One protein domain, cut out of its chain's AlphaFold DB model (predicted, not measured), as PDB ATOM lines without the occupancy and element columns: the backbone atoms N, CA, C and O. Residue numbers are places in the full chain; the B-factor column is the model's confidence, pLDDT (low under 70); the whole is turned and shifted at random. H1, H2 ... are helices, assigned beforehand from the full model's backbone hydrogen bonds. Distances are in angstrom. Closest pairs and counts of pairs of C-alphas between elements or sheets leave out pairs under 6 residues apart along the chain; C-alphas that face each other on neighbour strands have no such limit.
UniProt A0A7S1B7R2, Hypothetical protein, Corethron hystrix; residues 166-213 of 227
ATOM      1  N   PHE A 166     137.658  98.508 136.414       88.00
ATOM      2  CA  PHE A 166     136.561  97.733 135.814       88.00
ATOM      3  C   PHE A 166     136.102  98.279 134.452       88.00
ATOM      4  O   PHE A 166     136.104  97.555 133.458       88.00
ATOM      5  N   ASN A 167     135.787  99.577 134.369       88.88
ATOM      6  CA  ASN A 167     135.297 100.201 133.133       88.88
ATOM      7  C   ASN A 167     136.331 100.165 131.998       88.88
ATOM      8  O   ASN A 167     135.973  99.978 130.839       88.88
ATOM      9  N   SER A 168     137.618 100.318 132.326       90.44
ATOM     10  CA  SER A 168     138.696 100.232 131.336       90.44
ATOM     11  C   SER A 168     138.843  98.805 130.815       90.44
ATOM     12  O   SER A 168     138.979  98.601 129.612       90.44
ATOM     13  N   VAL A 169     138.756  97.805 131.696       89.44
ATOM     14  CA  VAL A 169     138.806  96.390 131.311       89.44
ATOM     15  C   VAL A 169     137.634  96.047 130.388       89.44
ATOM     16  O   VAL A 169     137.855  95.548 129.290       89.44
ATOM     17  N   ILE A 170     136.406  96.393 130.780       90.81
ATOM     18  CA  ILE A 170     135.189  96.171 129.981       90.81
ATOM     19  C   ILE A 170     135.296  96.823 128.593       90.81
ATOM     20  O   ILE A 170     135.002  96.170 127.592       90.81
ATOM     21  N   ALA A 171     135.796  98.060 128.511       89.25
ATOM     22  CA  ALA A 171     135.992  98.753 127.240       89.25
ATOM     23  C   ALA A 171     137.049  98.084 126.340       89.25
ATOM     24  O   ALA A 171     136.840  97.985 125.133       89.25
ATOM     25  N   ASN A 172     138.156  97.584 126.904       90.75
ATOM     26  CA  ASN A 172     139.184  96.865 126.137       90.75
ATOM     27  C   ASN A 172     138.651  95.559 125.528       90.75
ATOM     28  O   ASN A 172     139.039  95.193 124.422       90.75
ATOM     29  N   PHE A 173     137.730  94.888 126.224       89.50
ATOM     30  CA  PHE A 173     137.019  93.719 125.700       89.50
ATOM     31  C   PHE A 173     135.829  94.083 124.799       89.50
ATOM     32  O   PHE A 173     135.140  93.184 124.327       89.50
ATOM     33  N   GLN A 174     135.586  95.377 124.549       89.38
ATOM     34  CA  GLN A 174     134.452  95.886 123.766       89.38
ATOM     35  C   GLN A 174     133.090  95.414 124.309       89.38
ATOM     36  O   GLN A 174     132.120  95.265 123.569       89.38
ATOM     37  N   LEU A 175     133.020  95.190 125.622       89.62
ATOM     38  CA  LEU A 175     131.816  94.766 126.324       89.62
ATOM     39  C   LEU A 175     130.996  95.986 126.761       89.62
ATOM     40  O   LEU A 175     131.526  97.076 126.986       89.62
ATOM     41  N   ASN A 176     129.687  95.799 126.921       87.94
ATOM     42  CA  ASN A 176     128.799  96.853 127.398       87.94
ATOM     43  C   ASN A 176     128.721  96.839 128.932       87.94
ATOM     44  O   ASN A 176     128.265  95.871 129.533       87.94
ATOM     45  N   ALA A 177     129.132  97.933 129.578       85.50
ATOM     46  CA  ALA A 177     129.112  98.057 131.038       85.50
ATOM     47  C   ALA A 177     127.691  98.072 131.638       85.50
ATOM     48  O   ALA A 177     127.529  97.805 132.828       85.50
ATOM     49  N   ALA A 178     126.667  98.381 130.833       87.31
ATOM     50  CA  ALA A 178     125.280  98.411 131.291       87.31
ATOM     51  C   ALA A 178     124.754  97.017 131.673       87.31
ATOM     52  O   ALA A 178     123.975  96.899 132.617       87.31
ATOM     53  N   ASP A 179     125.225  95.967 130.996       85.81
ATOM     54  CA  ASP A 179     124.712  94.603 131.166       85.81
ATOM     55  C   ASP A 179     125.107  94.000 132.530       85.81
ATOM     56  O   ASP A 179     124.367  93.210 133.112       85.81
ATOM     57  N   GLY A 180     126.235  94.439 133.097       82.75
ATOM     58  CA  GLY A 180     126.723  94.041 134.422       82.75
ATOM     59  C   GLY A 180     126.362  95.009 135.554       82.75
ATOM     60  O   GLY A 180     126.739  94.772 136.706       82.75
ATOM     61  N   ALA A 181     125.640  96.100 135.275       84.94
ATOM     62  CA  ALA A 181     125.366  97.153 136.258       84.94
ATOM     63  C   ALA A 181     124.610  96.632 137.496       84.94
ATOM     64  O   ALA A 181     124.890  97.049 138.622       84.94
ATOM     65  N   SER A 182     123.708  95.666 137.306       84.00
ATOM     66  CA  SER A 182     122.950  95.022 138.388       84.00
ATOM     67  C   SER A 182     123.853  94.262 139.366       84.00
ATOM     68  O   SER A 182     123.683  94.364 140.581       84.00
ATOM     69  N   ALA A 183     124.851  93.537 138.859       83.56
ATOM     70  CA  ALA A 183     125.799  92.799 139.688       83.56
ATOM     71  C   ALA A 183     126.865  93.715 140.321       83.56
ATOM     72  O   ALA A 183     127.289  93.463 141.451       83.56
ATOM     73  N   MET A 184     127.228  94.826 139.662       83.62
ATOM     74  CA  MET A 184     128.043  95.887 140.274       83.62
ATOM     75  C   MET A 184     127.319  96.527 141.461       83.62
ATOM     76  O   MET A 184     127.918  96.713 142.518       83.62
ATOM     77  N   ALA A 185     126.021  96.813 141.321       83.44
ATOM     78  CA  ALA A 185     125.201  97.360 142.402       83.44
ATOM     79  C   ALA A 185     125.082  96.392 143.595       83.44
ATOM     80  O   ALA A 185     125.010  96.833 144.741       83.44
ATOM     81  N   ALA A 186     125.126  95.080 143.340       83.94
ATOM     82  CA  ALA A 186     125.170  94.043 144.372       83.94
ATOM     83  C   ALA A 186     126.539  93.916 145.076       83.94
ATOM     84  O   ALA A 186     126.652  93.178 146.051       83.94
ATOM     85  N   GLY A 187     127.572  94.633 144.613       80.88
ATOM     86  CA  GLY A 187     128.927  94.565 145.166       80.88
ATOM     87  C   GLY A 187     129.771  93.404 144.635       80.88
ATOM     88  O   GLY A 187     130.807  93.100 145.224       80.88
ATOM     89  N   ASN A 188     129.355  92.782 143.524       86.12
ATOM     90  CA  ASN A 188     129.998  91.605 142.939       86.12
ATOM     91  C   ASN A 188     130.588  91.950 141.557       86.12
ATOM     92  O   ASN A 188     129.989  91.618 140.528       86.12
ATOM     93  N   PRO A 189     131.771  92.588 141.493       84.69
ATOM     94  CA  PRO A 189     132.348  93.064 140.232       84.69
ATOM     95  C   PRO A 189     132.725  91.927 139.275       84.69
ATOM     96  O   PRO A 189     132.618  92.054 138.058       84.69
ATOM     97  N   ILE A 190     133.101  90.771 139.822       85.44
ATOM     98  CA  ILE A 190     133.412  89.574 139.035       85.44
ATOM     99  C   ILE A 190     132.150  89.058 138.337       85.44
ATOM    100  O   ILE A 190     132.189  88.704 137.160       85.44
ATOM    101  N   ARG A 191     131.013  89.050 139.043       85.12
ATOM    102  CA  ARG A 191     129.744  88.619 138.456       85.12
ATOM    103  C   ARG A 191     129.274  89.593 137.382       85.12
ATOM    104  O   ARG A 191     128.845  89.141 136.332       85.12
ATOM    105  N   ALA A 192     129.452  90.894 137.604       87.94
ATOM    106  CA  ALA A 192     129.166  91.911 136.600       87.94
ATOM    107  C   ALA A 192     129.957  91.706 135.310       87.94
ATOM    108  O   ALA A 192     129.379  91.761 134.231       87.94
ATOM    109  N   PHE A 193     131.256  91.414 135.417       88.25
ATOM    110  CA  PHE A 193     132.078  91.094 134.253       88.25
ATOM    111  C   PHE A 193     131.538  89.877 133.489       88.25
ATOM    112  O   PHE A 193     131.394  89.932 132.270       88.25
ATOM    113  N   LEU A 194     131.197  88.795 134.196       88.50
ATOM    114  CA  LEU A 194     130.650  87.588 133.571       88.50
ATOM    115  C   LEU A 194     129.280  87.833 132.926       88.50
ATOM    116  O   LEU A 194     129.046  87.352 131.820       88.50
ATOM    117  N   ASP A 195     128.403  88.602 133.570       88.81
ATOM    118  CA  ASP A 195     127.093  88.950 133.019       88.81
ATOM    119  C   ASP A 195     127.248  89.797 131.734       88.81
ATOM    120  O   ASP A 195     126.569  89.521 130.744       88.81
ATOM    121  N   CYS A 196     128.216  90.727 131.681       88.00
ATOM    122  CA  CYS A 196     128.560  91.457 130.451       88.00
ATOM    123  C   CYS A 196     129.037  90.524 129.323       88.00
ATOM    124  O   CYS A 196     128.643  90.695 128.169       88.00
ATOM    125  N   VAL A 197     129.887  89.538 129.635       87.50
ATOM    126  CA  VAL A 197     130.387  88.566 128.644       87.50
ATOM    127  C   VAL A 197     129.243  87.709 128.102       87.50
ATOM    128  O   VAL A 197     129.117  87.543 126.890       87.50
ATOM    129  N   VAL A 198     128.373  87.199 128.978       88.50
ATOM    130  CA  VAL A 198     127.213  86.387 128.573       88.50
ATOM    131  C   VAL A 198     126.251  87.202 127.705       88.50
ATOM    132  O   VAL A 198     125.806  86.714 126.666       88.50
ATOM    133  N   ALA A 199     125.969  88.452 128.080       88.94
ATOM    134  CA  ALA A 199     125.128  89.345 127.289       88.94
ATOM    135  C   ALA A 199     125.734  89.634 125.907       88.94
ATOM    136  O   ALA A 199     125.022  89.597 124.905       88.94
ATOM    137  N   SER A 200     127.050  89.854 125.821       87.31
ATOM    138  CA  SER A 200     127.746  90.063 124.547       87.31
ATOM    139  C   SER A 200     127.616  88.859 123.609       87.31
ATOM    140  O   SER A 200     127.289  89.044 122.438       87.31
ATOM    141  N   VAL A 201     127.773  87.635 124.126       85.44
ATOM    142  CA  VAL A 201     127.621  86.403 123.333       85.44
ATOM    143  C   VAL A 201     126.179  86.201 122.863       85.44
ATOM    144  O   VAL A 201     125.960  85.816 121.715       85.44
ATOM    145  N   ASN A 202     125.189  86.469 123.717       85.69
ATOM    146  CA  ASN A 202     123.777  86.354 123.334       85.69
ATOM    147  C   ASN A 202     123.411  87.377 122.250       85.69
ATOM    148  O   ASN A 202     122.839  87.009 121.230       85.69
ATOM    149  N   ASN A 203     123.851  88.627 122.408       82.38
ATOM    150  CA  ASN A 203     123.648  89.676 121.409       82.38
ATOM    151  C   ASN A 203     124.329  89.359 120.064       82.38
ATOM    152  O   ASN A 203     123.839  89.782 119.017       82.38
ATOM    153  N   GLU A 204     125.466  88.657 120.066       81.12
ATOM    154  CA  GLU A 204     126.129  88.208 118.836       81.12
ATOM    155  C   GLU A 204     125.314  87.118 118.126       81.12
ATOM    156  O   GLU A 204     125.064  87.230 116.925       81.12
ATOM    157  N   LYS A 205     124.797  86.134 118.872       75.69
ATOM    158  CA  LYS A 205     123.908  85.091 118.329       75.69
ATOM    159  C   LYS A 205     122.613  85.671 117.754       75.69
ATOM    160  O   LYS A 205     122.242  85.333 116.632       75.69
ATOM    161  N   ASP A 206     121.978  86.599 118.468       72.44
ATOM    162  CA  ASP A 206     120.736  87.241 118.020       72.44
ATOM    163  C   ASP A 206     120.952  88.081 116.745       72.44
ATOM    164  O   ASP A 206     120.089  88.142 115.863       72.44
ATOM    165  N   LYS A 207     122.131  88.704 116.595       71.06
ATOM    166  CA  LYS A 207     122.512  89.421 115.366       71.06
ATOM    167  C   LYS A 207     122.735  88.475 114.185       71.06
ATOM    168  O   LYS A 207     122.334  88.815 113.069       71.06
ATOM    169  N   GLU A 208     123.345  87.310 114.402       64.19
ATOM    170  CA  GLU A 208     123.545  86.311 113.345       64.19
ATOM    171  C   GLU A 208     122.219  85.700 112.859       64.19
ATOM    172  O   GLU A 208     122.027  85.529 111.650       64.19
ATOM    173  N   GLU A 209     121.268  85.432 113.761       61.09
ATOM    174  CA  GLU A 209     119.942  84.923 113.386       61.09
ATOM    175  C   GLU A 209     119.104  85.970 112.634       61.09
ATOM    176  O   GLU A 209     118.488  85.655 111.610       61.09
ATOM    177  N   ASN A 210     119.143  87.236 113.059       58.44
ATOM    178  CA  ASN A 210     118.393  88.313 112.406       58.44
ATOM    179  C   ASN A 210     119.001  88.747 111.051       58.44
ATOM    180  O   ASN A 210     118.312  89.284 110.186       58.44
ATOM    181  N   SER A 211     120.295  88.489 110.820       59.69
ATOM    182  CA  SER A 211     120.931  88.719 109.514       59.69
ATOM    183  C   SER A 211     120.538  87.658 108.475       59.69
ATOM    184  O   SER A 211     120.374  87.979 107.295       59.69
ATOM    185  N   LYS A 212     120.304  86.406 108.897       55.91
ATOM    186  CA  LYS A 212     119.883  85.310 108.004       55.91
ATOM    187  C   LYS A 212     118.434  85.424 107.526       55.91
ATOM    188  O   LYS A 212     118.138  84.987 106.415       55.91
ATOM    189  N   SER A 213     117.540  86.022 108.311       53.44
ATOM    190  CA  SER A 213     116.123  86.182 107.947       53.44
ATOM    191  C   SER A 213     115.866  87.322 106.949       53.44
ATOM    192  O   SER A 213     114.896  87.261 106.196       53.44
TER     193      SER A 213
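AT A GLANCE: This is residues 166 to 213 of the 227 residues of the protein "Hypothetical protein" of Corethron hystrix (UniProt A0A7S1B7R2). One long helix, H3, makes the longest axis, and its first part joins two short helices, H1 and H2, in a small compact head, while residues 202 to 213 of H3 stick out from that head as a straight arm. In the head, H2 packs on the first turns of H3, H1 lies near H3 without clearly touching it, and the link from H1 to H2 passes between the two short helices, which stay apart. The printed part has 48 residues with three named helices, in the order H1, H2, H3 along the chain, and no named strand; its class is all helix. The whole is loose, with a radius of gyration of the C-alphas of 12.1 A, and it spans 40 by 20 by 12 A.

IN THESE COORDINATES: H1 is residues 166 to 172 and begins at C-alpha 166, at (136.561, 97.733, 135.814); it is 10.1 A long from first to last C-alpha. H2 is residues 181 to 185, five residues, 6.1 A from first to last C-alpha, and begins at C-alpha 181, at (125.366, 97.153, 136.258). H3 is residues 189 to 213, the longest helix with 25 residues, and measures 36.8 A from C-alpha 189 to C-alpha 213, which is at (116.123, 86.182, 107.947).

HOW THE PARTS SIT: H1 is close to H3 but not clearly touching it, with 2 pairs of C-alphas within 8 A; the closest C-alphas of the two are those of Ile 170 and Phe 193, 7.3 A apart. H1 and H3 run the same way at a shallow tilt of 34 degrees, only just short of steep. H1 and H2 are apart. H2 and H3 touch, with 8 pairs of C-alphas within 8 A, and H3 does so with residues 189 to 195 alone. The closest C-alphas of H2 and H3 are those of Ala 183 and Ala 192, 4.7 A apart. In H1, H2 and H3 every O i to N i+4 pair is within hydrogen-bond range.

THE WHOLE: The outline is elongated, but only just. The two C-alphas farthest apart are those of Gly 187 and Ser 213, 40.2 A. Residues 202 to 213, which belong to H3, stand free; the body without them has 36 residues, spans 23 by 19 by 13 A and has a radius of gyration of 8.4 A. The link from H1 to H2, 8 residues, is short, the link from H2 to H3, 3 residues, is tight, and no link is long. The printed part has no cut. The mean pLDDT of the printed part is 82.3, and residues 208 to 213 are under 70, a low confidence for the model.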